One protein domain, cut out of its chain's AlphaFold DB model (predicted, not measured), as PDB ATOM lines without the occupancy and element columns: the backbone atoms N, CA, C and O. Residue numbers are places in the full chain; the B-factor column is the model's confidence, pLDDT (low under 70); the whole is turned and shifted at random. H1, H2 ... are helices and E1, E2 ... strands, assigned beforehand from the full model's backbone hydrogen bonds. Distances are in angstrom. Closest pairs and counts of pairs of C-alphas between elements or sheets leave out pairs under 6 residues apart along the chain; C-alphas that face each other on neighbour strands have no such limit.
ATOM      1  N   PRO A 484      28.948 -56.087  20.633       75.46
ATOM      2  CA  PRO A 484      28.543 -57.101  19.657       75.46
ATOM      3  C   PRO A 484      27.648 -58.211  20.251       75.46
ATOM      4  O   PRO A 484      26.579 -58.456  19.682       75.46
ATOM      5  N   PRO A 485      27.938 -58.772  21.451       73.47
ATOM      6  CA  PRO A 485      27.038 -59.723  22.109       73.47
ATOM      7  C   PRO A 485      25.662 -59.127  22.439       73.47
ATOM      8  O   PRO A 485      24.632 -59.760  22.225       73.47
ATOM      9  N   GLN A 486      25.614 -57.878  22.914       88.36
ATOM     10  CA  GLN A 486      24.348 -57.195  23.181       88.36
ATOM     11  C   GLN A 486      23.565 -56.901  21.910       88.36
ATOM     12  O   GLN A 486      22.341 -56.893  21.949       88.36
ATOM     13  N   LEU A 487      24.236 -56.626  20.796       78.57
ATOM     14  CA  LEU A 487      23.593 -56.341  19.523       78.57
ATOM     15  C   LEU A 487      22.928 -57.603  18.962       78.57
ATOM     16  O   LEU A 487      21.793 -57.524  18.483       78.57
ATOM     17  N   VAL A 488      23.585 -58.760  19.099       75.24
ATOM     18  CA  VAL A 488      23.012 -60.082  18.800       75.24
ATOM     19  C   VAL A 488      21.837 -60.385  19.735       75.24
ATOM     20  O   VAL A 488      20.742 -60.685  19.252       75.24
ATOM     21  N   ASP A 489      22.008 -60.219  21.050       81.74
ATOM     22  CA  ASP A 489      20.932 -60.379  22.038       81.74
ATOM     23  C   ASP A 489      19.735 -59.483  21.706       81.74
ATOM     24  O   ASP A 489      18.593 -59.937  21.675       81.74
ATOM     25  N   CYS A 490      19.976 -58.203  21.430       84.75
ATOM     26  CA  CYS A 490      18.934 -57.235  21.117       84.75
ATOM     27  C   CYS A 490      18.218 -57.577  19.820       84.75
ATOM     28  O   CYS A 490      17.002 -57.441  19.771       84.75
ATOM     29  N   ALA A 491      18.929 -58.037  18.789       71.51
ATOM     30  CA  ALA A 491      18.303 -58.506  17.559       71.51
ATOM     31  C   ALA A 491      17.396 -59.718  17.830       71.51
ATOM     32  O   ALA A 491      16.247 -59.731  17.392       71.51
ATOM     33  N   ARG A 492      17.857 -60.690  18.627       71.63
ATOM     34  CA  ARG A 492      17.059 -61.862  19.030       71.63
ATOM     35  C   ARG A 492      15.826 -61.464  19.844       71.63
ATOM     36  O   ARG A 492      14.721 -61.926  19.558       71.63
ATOM     37  N   MET A 493      15.995 -60.590  20.835       83.89
ATOM     38  CA  MET A 493      14.903 -60.081  21.669       83.89
ATOM     39  C   MET A 493      13.923 -59.239  20.848       83.89
ATOM     40  O   MET A 493      12.718 -59.365  21.029       83.89
ATOM     41  N   ALA A 494      14.413 -58.443  19.894       74.59
ATOM     42  CA  ALA A 494      13.584 -57.692  18.962       74.59
ATOM     43  C   ALA A 494      12.730 -58.612  18.093       74.59
ATOM     44  O   ALA A 494      11.535 -58.379  17.962       74.59
ATOM     45  N   VAL A 495      13.302 -59.695  17.564       66.72
ATOM     46  CA  VAL A 495      12.541 -60.687  16.794       66.72
ATOM     47  C   VAL A 495      11.487 -61.371  17.673       66.72
ATOM     48  O   VAL A 495      10.323 -61.441  17.277       66.72
ATOM     49  N   ARG A 496      11.848 -61.814  18.889       69.10
ATOM     50  CA  ARG A 496      10.908 -62.469  19.824       69.10
ATOM     51  C   ARG A 496       9.765 -61.552  20.261       69.10
ATOM     52  O   ARG A 496       8.619 -61.989  20.290       69.10
ATOM     53  N   CYS A 497      10.067 -60.291  20.552       69.27
ATOM     54  CA  CYS A 497       9.090 -59.285  20.968       69.27
ATOM     55  C   CYS A 497       8.394 -58.585  19.786       69.27
ATOM     56  O   CYS A 497       7.565 -57.709  20.014       69.27
ATOM     57  N   ARG A 498       8.721 -58.950  18.535       63.93
ATOM     58  CA  ARG A 498       8.219 -58.318  17.303       63.93
ATOM     59  C   ARG A 498       8.449 -56.799  17.264       63.93
ATOM     60  O   ARG A 498       7.539 -56.011  17.026       63.93
ATOM     61  N   PHE A 499       9.689 -56.376  17.464       75.51
ATOM     62  CA  PHE A 499      10.137 -55.003  17.249       75.51
ATOM     63  C   PHE A 499      10.739 -54.815  15.856       75.51
ATOM     64  O   PHE A 499      11.507 -55.647  15.374       75.51
ATOM     65  N   LEU A 500      10.414 -53.691  15.217       58.84
ATOM     66  CA  LEU A 500      10.989 -53.280  13.936       58.84
ATOM     67  C   LEU A 500      12.339 -52.609  14.195       58.84
ATOM     68  O   LEU A 500      12.397 -51.488  14.688       58.84
ATOM     69  N   ARG A 501      13.443 -53.286  13.881       61.30
ATOM     70  CA  ARG A 501      14.780 -52.706  14.055       61.30
ATOM     71  C   ARG A 501      15.082 -51.719  12.929       61.30
ATOM     72  O   ARG A 501      15.009 -52.090  11.761       61.30
ATOM     73  N   THR A 502      15.521 -50.509  13.270       51.23
ATOM     74  CA  THR A 502      16.204 -49.621  12.322       51.23
ATOM     75  C   THR A 502      17.688 -49.498  12.643       51.23
ATOM     76  O   THR A 502      18.053 -49.409  13.816       51.23
ATOM     77  N   PRO A 503      18.568 -49.512  11.623       55.85
ATOM     78  CA  PRO A 503      20.013 -49.417  11.833       55.85
ATOM     79  C   PRO A 503      20.447 -48.023  12.300       55.85
ATOM     80  O   PRO A 503      21.520 -47.869  12.870       55.85
ATOM     81  N   VAL A 504      19.613 -47.011  12.055       59.73
ATOM     82  CA  VAL A 504      19.861 -45.616  12.412       59.73
ATOM     83  C   VAL A 504      18.643 -45.095  13.167       59.73
ATOM     84  O   VAL A 504      17.509 -45.492  12.877       59.73
ATOM     85  N   VAL A 505      18.875 -44.204  14.133       62.87
ATOM     86  CA  VAL A 505      17.801 -43.460  14.796       62.87
ATOM     87  C   VAL A 505      17.149 -42.560  13.749       62.87
ATOM     88  O   VAL A 505      17.818 -41.757  13.102       62.87
ATOM     89  N   THR A 506      15.844 -42.700  13.564       68.11
ATOM     90  CA  THR A 506      15.053 -41.891  12.630       68.11
ATOM     91  C   THR A 506      13.965 -41.138  13.395       68.11
ATOM     92  O   THR A 506      13.630 -41.541  14.508       68.11
ATOM     93  N   PRO A 507      13.335 -40.106  12.804       63.85
ATOM     94  CA  PRO A 507      12.118 -39.491  13.351       63.85
ATOM     95  C   PRO A 507      10.975 -40.475  13.640       63.85
ATOM     96  O   PRO A 507      10.054 -40.137  14.373       63.85
ATOM     97  N   PHE A 508      11.025 -41.681  13.066       64.40
ATOM     98  CA  PHE A 508      10.031 -42.739  13.253       64.40
ATOM     99  C   PHE A 508      10.440 -43.784  14.301       64.40
ATOM    100  O   PHE A 508       9.678 -44.712  14.559       64.40
ATOM    101  N   THR A 509      11.637 -43.672  14.885       75.00
ATOM    102  CA  THR A 509      12.113 -44.587  15.926       75.00
ATOM    103  C   THR A 509      11.337 -44.333  17.219       75.00
ATOM    104  O   THR A 509      11.495 -43.284  17.836       75.00
ATOM    105  N   ASP A 510      10.526 -45.304  17.643       76.84
ATOM    106  CA  ASP A 510       9.707 -45.197  18.854       76.84
ATOM    107  C   ASP A 510      10.553 -45.329  20.136       76.84
ATOM    108  O   ASP A 510      10.283 -44.662  21.135       76.84
ATOM    109  N   VAL A 511      11.563 -46.210  20.130       83.10
ATOM    110  CA  VAL A 511      12.416 -46.492  21.297       83.10
ATOM    111  C   VAL A 511      13.883 -46.606  20.887       83.10
ATOM    112  O   VAL A 511      14.238 -47.343  19.968       83.10
ATOM    113  N   VAL A 512      14.768 -45.920  21.604       86.48
ATOM    114  CA  VAL A 512      16.219 -46.094  21.460       86.48
ATOM    115  C   VAL A 512      16.721 -47.000  22.580       86.48
ATOM    116  O   VAL A 512      16.601 -46.658  23.754       86.48
ATOM    117  N   VAL A 513      17.270 -48.160  22.221       89.16
ATOM    118  CA  VAL A 513      17.870 -49.117  23.156       89.16
ATOM    119  C   VAL A 513      19.362 -48.833  23.251       89.16
ATOM    120  O   VAL A 513      20.094 -48.969  22.273       89.16
ATOM    121  N   VAL A 514      19.806 -48.441  24.436       89.00
ATOM    122  CA  VAL A 514      21.189 -48.094  24.748       89.00
ATOM    123  C   VAL A 514      21.873 -49.293  25.392       89.00
ATOM    124  O   VAL A 514      21.416 -49.815  26.416       89.00
ATOM    125  N   GLY A 515      22.953 -49.753  24.772       93.12
ATOM    126  CA  GLY A 515      23.809 -50.800  25.304       93.12
ATOM    127  C   GLY A 515      24.849 -50.294  26.286       93.12
ATOM    128  O   GLY A 515      24.950 -49.101  26.570       93.12
ATOM    129  N   SER A 516      25.602 -51.234  26.848       84.65
ATOM    130  CA  SER A 516      26.563 -50.933  27.907       84.65
ATOM    131  C   SER A 516      27.769 -50.136  27.434       84.65
ATOM    132  O   SER A 516      28.448 -49.584  28.281       84.65
ATOM    133  N   GLU A 517      28.053 -50.041  26.132       80.15
ATOM    134  CA  GLU A 517      29.170 -49.200  25.671       80.15
ATOM    135  C   GLU A 517      28.883 -47.710  25.854       80.15
ATOM    136  O   GLU A 517      29.807 -46.920  26.001       80.15
ATOM    137  N   LEU A 518      27.606 -47.316  25.827       72.70
ATOM    138  CA  LEU A 518      27.179 -45.934  26.072       72.70
ATOM    139  C   LEU A 518      26.924 -45.651  27.557       72.70
ATOM    140  O   LEU A 518      26.894 -44.494  27.969       72.70
ATOM    141  N   VAL A 519      26.703 -46.697  28.353       70.59
ATOM    142  CA  VAL A 519      26.526 -46.619  29.807       70.59
ATOM    143  C   VAL A 519      27.886 -46.934  30.434       70.59
ATOM    144  O   VAL A 519      28.127 -48.052  30.874       70.59
ATOM    145  N   ASP A 520      28.784 -45.954  30.355       62.97
ATOM    146  CA  ASP A 520      30.225 -46.070  30.611       62.97
ATOM    147  C   ASP A 520      30.602 -46.655  31.994       62.97
ATOM    148  O   ASP A 520      29.846 -46.579  32.971       62.97
ATOM    149  N   GLU A 521      31.822 -47.197  32.084       53.77
ATOM    150  CA  GLU A 521      32.438 -47.820  33.274       53.77
ATOM    151  C   GLU A 521      32.583 -46.876  34.485       53.77
ATOM    152  O   GLU A 521      32.791 -47.350  35.602       53.77
ATOM    153  N   ASP A 522      32.393 -45.564  34.319       52.01
ATOM    154  CA  ASP A 522      32.378 -44.606  35.435       52.01
ATOM    155  C   ASP A 522      31.261 -44.909  36.447       52.01
ATOM    156  O   ASP A 522      31.408 -44.635  37.641       52.01
ATOM    157  N   ILE A 523      30.181 -45.582  36.020       49.18
ATOM    158  CA  ILE A 523      29.182 -46.102  36.959       49.18
ATOM    159  C   ILE A 523      29.790 -47.202  37.829       49.18
ATOM    160  O   ILE A 523      29.486 -47.236  39.013       49.18
ATOM    161  N   LYS A 524      30.686 -48.067  37.330       44.65
ATOM    162  CA  LYS A 524      31.307 -49.115  38.163       44.65
ATOM    163  C   LYS A 524      32.276 -48.550  39.200       44.65
ATOM    164  O   LYS A 524      32.353 -49.104  40.297       44.65
ATOM    165  N   GLU A 525      32.957 -47.444  38.905       45.47
ATOM    166  CA  GLU A 525      33.799 -46.771  39.902       45.47
ATOM    167  C   GLU A 525      32.939 -46.044  40.954       45.47
ATOM    168  O   GLU A 525      33.216 -46.150  42.150       45.47
ATOM    169  N   ALA A 526      31.813 -45.434  40.557       43.69
ATOM    170  CA  ALA A 526      30.811 -44.932  41.505       43.69
ATOM    171  C   ALA A 526      30.168 -46.068  42.336       43.69
ATOM    172  O   ALA A 526      29.981 -45.924  43.547       43.69
ATOM    173  N   THR A 527      29.940 -47.238  41.724       44.99
ATOM    174  CA  THR A 527      29.370 -48.431  42.379       44.99
ATOM    175  C   THR A 527      30.305 -48.975  43.465       44.99
ATOM    176  O   THR A 527      29.843 -49.550  44.450       44.99
ATOM    177  N   ARG A 528      31.628 -48.779  43.348       48.83
ATOM    178  CA  ARG A 528      32.571 -49.185  44.406       48.83
ATOM    179  C   ARG A 528      32.536 -48.289  45.641       48.83
ATOM    180  O   ARG A 528      32.982 -48.734  46.696       48.83
ATOM    181  N   MET A 529      32.001 -47.072  45.546       43.74
ATOM    182  CA  MET A 529      32.052 -46.091  46.636       43.74
ATOM    183  C   MET A 529      30.710 -45.833  47.336       43.74
ATOM    184  O   MET A 529      30.717 -45.221  48.402       43.74
ATOM    185  N   ALA A 530      29.562 -46.290  46.822       37.79
ATOM    186  CA  ALA A 530      28.267 -45.888  47.383       37.79
ATOM    187  C   ALA A 530      27.291 -47.053  47.613       37.79
ATOM    188  O   ALA A 530      26.498 -47.430  46.757       37.79
ATOM    189  N   ALA A 531      27.280 -47.573  48.839       40.98
ATOM    190  CA  ALA A 531      26.215 -48.432  49.339       40.98
ATOM    191  C   ALA A 531      25.047 -47.593  49.895       40.98
ATOM    192  O   ALA A 531      24.970 -47.431  51.102       40.98
ATOM    193  N   VAL A 532      24.146 -47.085  49.043       45.98
ATOM    194  CA  VAL A 532      22.709 -46.841  49.336       45.98
ATOM    195  C   VAL A 532      21.967 -46.771  47.989       45.98
ATOM    196  O   VAL A 532      22.204 -45.882  47.176       45.98
ATOM    197  N   ALA A 533      21.054 -47.718  47.759       48.10
ATOM    198  CA  ALA A 533      20.443 -48.068  46.470       48.10
ATOM    199  C   ALA A 533      19.439 -47.056  45.858       48.10
ATOM    200  O   ALA A 533      18.525 -47.463  45.144       48.10
ATOM    201  N   SER A 534      19.584 -45.748  46.085       63.80
ATOM    202  CA  SER A 534      18.749 -44.727  45.423       63.80
ATOM    203  C   SER A 534      19.518 -43.799  44.480       63.80
ATOM    204  O   SER A 534      18.925 -43.295  43.527       63.80
ATOM    205  N   GLU A 535      20.822 -43.579  44.688       68.57
ATOM    206  CA  GLU A 535      21.565 -42.579  43.899       68.57
ATOM    207  C   GLU A 535      21.985 -43.103  42.512       68.57
ATOM    208  O   GLU A 535      21.946 -42.349  41.538       68.57
ATOM    209  N   ASP A 536      22.256 -44.406  42.369       62.31
ATOM    210  CA  ASP A 536      22.591 -45.034  41.076       62.31
ATOM    211  C   ASP A 536      21.472 -44.874  40.039       62.31
ATOM    212  O   ASP A 536      21.718 -44.579  38.865       62.31
ATOM    213  N   GLN A 537      20.212 -45.024  40.465       64.81
ATOM    214  CA  GLN A 537      19.066 -44.825  39.577       64.81
ATOM    215  C   GLN A 537      18.965 -43.372  39.108       64.81
ATOM    216  O   GLN A 537      18.604 -43.125  37.957       64.81
ATOM    217  N   LYS A 538      19.337 -42.415  39.962       72.01
ATOM    218  CA  LYS A 538      19.316 -40.984  39.652       72.01
ATOM    219  C   LYS A 538      20.443 -40.587  38.695       72.01
ATOM    220  O   LYS A 538      20.187 -39.847  37.747       72.01
ATOM    221  N   GLN A 539      21.648 -41.134  38.864       74.14
ATOM    222  CA  GLN A 539      22.753 -40.925  37.918       74.14
ATOM    223  C   GLN A 539      22.449 -41.530  36.543       74.14
ATOM    224  O   GLN A 539      22.608 -40.866  35.517       74.14
ATOM    225  N   LYS A 540      21.926 -42.762  36.512       69.57
ATOM    226  CA  LYS A 540      21.512 -43.423  35.268       69.57
ATOM    227  C   LYS A 540      20.391 -42.653  34.562       69.57
ATOM    228  O   LYS A 540      20.439 -42.480  33.346       69.57
ATOM    229  N   ALA A 541      19.410 -42.156  35.316       71.87
ATOM    230  CA  ALA A 541      18.342 -41.314  34.785       71.87
ATOM    231  C   ALA A 541      18.878 -40.005  34.181       71.87
ATOM    232  O   ALA A 541      18.450 -39.612  33.095       71.87
ATOM    233  N   MET A 542      19.853 -39.369  34.837       77.17
ATOM    234  CA  MET A 542      20.486 -38.141  34.352       77.17
ATOM    235  C   MET A 542      21.229 -38.355  33.024       77.17
ATOM    236  O   MET A 542      21.076 -37.554  32.103       77.17
ATOM    237  N   LEU A 543      21.982 -39.451  32.889       77.12
ATOM    238  CA  LEU A 543      22.682 -39.801  31.645       77.12
ATOM    239  C   LEU A 543      21.714 -40.060  30.482       77.12
ATOM    240  O   LEU A 543      21.931 -39.579  29.369       77.12
ATOM    241  N   LEU A 544      20.615 -40.778  30.731       78.96
ATOM    242  CA  LEU A 544      19.596 -41.034  29.708       78.96
ATOM    243  C   LEU A 544      18.875 -39.746  29.280       78.96
ATOM    244  O   LEU A 544      18.595 -39.574  28.092       78.96
ATOM    245  N   ALA A 545      18.627 -38.821  30.213       78.42
ATOM    246  CA  ALA A 545      18.081 -37.501  29.901       78.42
ATOM    247  C   ALA A 545      19.049 -36.678  29.030       78.42
ATOM    248  O   ALA A 545      18.637 -36.135  28.005       78.42
ATOM    249  N   GLN A 546      20.346 -36.671  29.357       82.00
ATOM    250  CA  GLN A 546      21.369 -36.004  28.543       82.00
ATOM    251  C   GLN A 546      21.469 -36.596  27.132       82.00
ATOM    252  O   GLN A 546      21.585 -35.848  26.161       82.00
ATOM    253  N   LEU A 547      21.382 -37.924  26.989       79.46
ATOM    254  CA  LEU A 547      21.380 -38.569  25.675       79.46
ATOM    255  C   LEU A 547      20.134 -38.193  24.862       79.46
ATOM    256  O   LEU A 547      20.250 -37.936  23.664       79.46
ATOM    257  N   ARG A 548      18.955 -38.113  25.493       80.67
ATOM    258  CA  ARG A 548      17.715 -37.653  24.842       80.67
ATOM    259  C   ARG A 548      17.870 -36.245  24.303       80.67
ATOM    260  O   ARG A 548      17.555 -35.998  23.137       80.67
ATOM    261  N   ASP A 549      18.365 -35.342  25.137       80.94
ATOM    262  CA  ASP A 549      18.568 -33.951  24.754       80.94
ATOM    263  C   ASP A 549      19.621 -33.853  23.650       80.94
ATOM    264  O   ASP A 549      19.418 -33.148  22.666       80.94
ATOM    265  N   HIS A 550      20.686 -34.655  23.720       76.59
ATOM    266  CA  HIS A 550      21.689 -34.727  22.666       76.59
ATOM    267  C   HIS A 550      21.125 -35.243  21.337       76.59
ATOM    268  O   HIS A 550      21.409 -34.651  20.296       76.59
ATOM    269  N   LEU A 551      20.317 -36.310  21.337       73.21
ATOM    270  CA  LEU A 551      19.694 -36.837  20.119       73.21
ATOM    271  C   LEU A 551      18.695 -35.836  19.520       73.21
ATOM    272  O   LEU A 551      18.672 -35.631  18.303       73.21
ATOM    273  N   SER A 552      17.937 -35.160  20.384       72.08
ATOM    274  CA  SER A 552      16.968 -34.134  19.993       72.08
ATOM    275  C   SER A 552      17.660 -32.906  19.395       72.08
ATOM    276  O   SER A 552      17.259 -32.435  18.336       72.08
ATOM    277  N   VAL A 553      18.738 -32.421  20.019       69.99
ATOM    278  CA  VAL A 553      19.485 -31.236  19.565       69.99
ATOM    279  C   VAL A 553      20.336 -31.537  18.332       69.99
ATOM    280  O   VAL A 553      20.351 -30.756  17.385       69.99
ATOM    281  N   THR A 554      21.048 -32.665  18.322       65.59
ATOM    282  CA  THR A 554      22.037 -32.971  17.275       65.59
ATOM    283  C   THR A 554      21.380 -33.450  15.988       65.59
ATOM    284  O   THR A 554      21.843 -33.103  14.902       65.59
ATOM    285  N   TYR A 555      20.301 -34.231  16.095       55.02
ATOM    286  CA  TYR A 555      19.653 -34.849  14.936       55.02
ATOM    287  C   TYR A 555      18.245 -34.307  14.661       55.02
ATOM    288  O   TYR A 555      17.672 -34.624  13.618       55.02
ATOM    289  N   GLY A 556      17.676 -33.486  15.552       58.12
ATOM    290  CA  GLY A 556      16.296 -33.008  15.416       58.12
ATOM    291  C   GLY A 556      15.265 -34.132  15.537       58.12
ATOM    292  O   GLY A 556      14.195 -34.039  14.935       58.12
ATOM    293  N   ILE A 557      15.605 -35.223  16.235       62.63
ATOM    294  CA  ILE A 557      14.754 -36.407  16.379       62.63
ATOM    295  C   ILE A 557      14.087 -36.355  17.758       62.63
ATOM    296  O   ILE A 557      14.797 -36.492  18.757       62.63
ATOM    297  N   PRO A 558      12.756 -36.187  17.847       61.76
ATOM    298  CA  PRO A 558      12.045 -36.265  19.117       61.76
ATOM    299  C   PRO A 558      11.994 -37.729  19.570       61.76
ATOM    300  O   PRO A 558      11.078 -38.473  19.230       61.76
ATOM    301  N   VAL A 559      13.014 -38.177  20.301       66.01
ATOM    302  CA  VAL A 559      13.026 -39.527  20.874       66.01
ATOM    303  C   VAL A 559      12.219 -39.502  22.169       66.01
ATOM    304  O   VAL A 559      12.697 -39.022  23.196       66.01
ATOM    305  N   GLU A 560      10.990 -40.018  22.136       66.88
ATOM    306  CA  GLU A 560      10.117 -40.041  23.320       66.88
ATOM    307  C   GLU A 560      10.650 -40.945  24.442       66.88
ATOM    308  O   GLU A 560      10.348 -40.707  25.618       66.88
ATOM    309  N   ARG A 561      11.389 -42.012  24.091       76.81
ATOM    310  CA  ARG A 561      11.741 -43.115  25.000       76.81
ATOM    311  C   ARG A 561      13.152 -43.648  24.730       76.81
ATOM    312  O   ARG A 561      13.412 -44.253  23.690       76.81
ATOM    313  N   ILE A 562      14.051 -43.477  25.699       85.59
ATOM    314  CA  ILE A 562      15.373 -44.120  25.718       85.59
ATOM    315  C   ILE A 562      15.391 -45.173  26.824       85.59
ATOM    316  O   ILE A 562      15.092 -44.873  27.977       85.59
ATOM    317  N   VAL A 563      15.738 -46.407  26.474       86.82
ATOM    318  CA  VAL A 563      15.766 -47.564  27.380       86.82
ATOM    319  C   VAL A 563      17.127 -48.244  27.318       86.82
ATOM    320  O   VAL A 563      17.879 -48.043  26.374       86.82
ATOM    321  N   THR A 564      17.453 -49.077  28.303       91.08
ATOM    322  CA  THR A 564      18.688 -49.885  28.260       91.08
ATOM    323  C   THR A 564      18.426 -51.288  27.721       91.08
ATOM    324  O   THR A 564      17.288 -51.754  27.747       91.08
ATOM    325  N   VAL A 565      19.471 -52.004  27.296       87.23
ATOM    326  CA  VAL A 565      19.373 -53.427  26.893       87.23
ATOM    327  C   VAL A 565      18.711 -54.293  27.975       87.23
ATOM    328  O   VAL A 565      17.957 -55.209  27.652       87.23
ATOM    329  N   GLY A 566      18.911 -53.961  29.257       89.00
ATOM    330  CA  GLY A 566      18.250 -54.634  30.382       89.00
ATOM    331  C   GLY A 566      16.721 -54.578  30.314       89.00
ATOM    332  O   GLY A 566      16.068 -55.584  30.559       89.00
ATOM    333  N   TRP A 567      16.147 -53.459  29.867       86.85
ATOM    334  CA  TRP A 567      14.697 -53.343  29.679       86.85
ATOM    335  C   TRP A 567      14.185 -54.260  28.565       86.85
ATOM    336  O   TRP A 567      13.143 -54.902  28.696       86.85
ATOM    337  N   LEU A 568      14.932 -54.349  27.461       84.36
ATOM    338  CA  LEU A 568      14.576 -55.234  26.357       84.36
ATOM    339  C   LEU A 568      14.616 -56.707  26.809       84.36
ATOM    340  O   LEU A 568      13.755 -57.501  26.423       84.36
ATOM    341  N   ARG A 569      15.566 -57.038  27.695       88.38
ATOM    342  CA  ARG A 569      15.682 -58.344  28.355       88.38
ATOM    343  C   ARG A 569      14.520 -58.627  29.297       88.38
ATOM    344  O   ARG A 569      13.958 -59.712  29.213       88.38
ATOM    345  N   GLU A 570      14.109 -57.665  30.116       84.04
ATOM    346  CA  GLU A 570      12.911 -57.776  30.957       84.04
ATOM    347  C   GLU A 570      11.650 -57.991  30.113       84.04
ATOM    348  O   GLU A 570      10.863 -58.885  30.412       84.04
ATOM    349  N   CYS A 571      11.480 -57.257  29.007       78.95
ATOM    350  CA  CYS A 571      10.353 -57.464  28.091       78.95
ATOM    351  C   CYS A 571      10.354 -58.875  27.499       78.95
ATOM    352  O   CYS A 571       9.315 -59.532  27.462       78.95
ATOM    353  N   CYS A 572      11.523 -59.362  27.077       80.51
ATOM    354  CA  CYS A 572      11.661 -60.719  26.566       80.51
ATOM    355  C   CYS A 572      11.413 -61.779  27.655       80.51
ATOM    356  O   CYS A 572      10.846 -62.826  27.355       80.51
ATOM    357  N   GLN A 573      11.816 -61.530  28.907       83.82
ATOM    358  CA  GLN A 573      11.573 -62.427  30.042       83.82
ATOM    359  C   GLN A 573      10.098 -62.470  30.428       83.82
ATOM    360  O   GLN A 573       9.572 -63.558  30.624       83.82
ATOM    361  N   VAL A 574       9.416 -61.324  30.482       75.86
ATOM    362  CA  VAL A 574       7.965 -61.259  30.706       75.86
ATOM    363  C   VAL A 574       7.238 -62.009  29.591       75.86
ATOM    364  O   VAL A 574       6.368 -62.829  29.877       75.86
ATOM    365  N   ALA A 575       7.653 -61.816  28.336       69.64
ATOM    366  CA  ALA A 575       7.087 -62.551  27.211       69.64
ATOM    367  C   ALA A 575       7.324 -64.069  27.312       69.64
ATOM    368  O   ALA A 575       6.423 -64.865  27.039       69.64
ATOM    369  N   ALA A 576       8.510 -64.483  27.763       73.90
ATOM    370  CA  ALA A 576       8.833 -65.890  27.986       73.90
ATOM    371  C   ALA A 576       8.072 -66.493  29.184       73.90
ATOM    372  O   ALA A 576       7.598 -67.619  29.091       73.90
ATOM    373  N   GLN A 577       7.911 -65.758  30.290       76.21
ATOM    374  CA  GLN A 577       7.167 -66.204  31.475       76.21
ATOM    375  C   GLN A 577       5.677 -66.369  31.181       76.21
ATOM    376  O   GLN A 577       5.091 -67.364  31.597       76.21
ATOM    377  N   MET A 578       5.087 -65.452  30.409       62.27
ATOM    378  CA  MET A 578       3.707 -65.591  29.931       62.27
ATOM    379  C   MET A 578       3.538 -66.815  29.024       62.27
ATOM    380  O   MET A 578       2.501 -67.466  29.061       62.27
ATOM    381  N   SER A 579       4.586 -67.188  28.280       61.94
ATOM    382  CA  SER A 579       4.587 -68.431  27.502       61.94
ATOM    383  C   SER A 579       4.697 -69.677  28.402       61.94
ATOM    384  O   SER A 579       4.094 -70.704  28.107       61.94
TER     385      SER A 579
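This is residues 484 to 579 of the 1792 residues of the protein "BRCT domain-containing protein" of Trypanosoma brucei brucei (strain 927/4 GUTat10.1) (UniProt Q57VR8). Two short parallel strands, E2 and E3, sit side by side in the middle, between residues 540 to 551 of the long helix H3 on one side and the first residues of H4, 565 to 568, on the other, from where H4 runs outward with H1 packed on it. The small helix H2 lies off the first end of H3, where residues 528 to 534 stick out, and the short strand E1 lies off to one side, next to H1. The printed part has 96 residues with four named helices and three named strands, in the order H1, E1, E2, H2, H3, E3, H4, and its class is mostly helix. It is only just compact, close to loose, with a radius of gyration of the C-alphas of 14.8 A and spans of 39 by 38 by 23 A.

H1 is residues 484 to 496, 18.4 A long, and begins at C-alpha 484 (28.543, -57.101, 19.657). E1 is residues 500 to 502, and E2 is residues 511 to 514. H2 is residues 522 to 529. H3, residues 535 to 555, is the longest helix, 30.0 A from C-alpha 535 (21.565, -42.579, 43.899) to C-alpha 555. E3 is residues 562 to 564. H4, residues 565 to 579, is 21.1 A long and ends at C-alpha 579 (4.587, -68.431, 27.502).

E2 and E3 are parallel neighbours at 42 degrees, with N 514 and O 563 at 2.8 A and N 563 and O 512 at 2.9 A, within hydrogen-bond range. With H2 and H3 between them in the chain they form a strand-helix-strand unit, two parallel neighbour strands joined through helices, with a right-handed crossover. The closest C-alphas of H3 and E3 are those of Leu 544 and Ile 562, 6.6 A apart. For E2 and H4 they are those of Val 513 and Val 565, 5.9 A apart. H1 and H4 touch, closest at the C-alphas of Met 493 and Cys 572, 5.9 A apart. They run the same way at a tilt of 37 degrees, only just steep. The closest C-alphas of H1 and E1 are those of Ala 494 and Arg 501, 7.1 A apart; E1 pairs with no named strand. H2 and H3 are close but not clearly touching, with the C-alphas of Thr 527 and Asp 536 closest at 7.7 A, at a shallow tilt of 13 degrees, opposite ways. H3 and H4 are apart. Every O i to N i+4 pair is within hydrogen-bond range in H1, H3 and H4, and 3 of 4 are in H2.

The two C-alphas farthest apart are those of Val 553 and Ser 579, at 40.8 A. The printed part has no cut. No link is long. The mean pLDDT of the printed part is 70.3, and 43 residues are under 70, among them residues 500 to 508, 520 to 537 and 553 to 560.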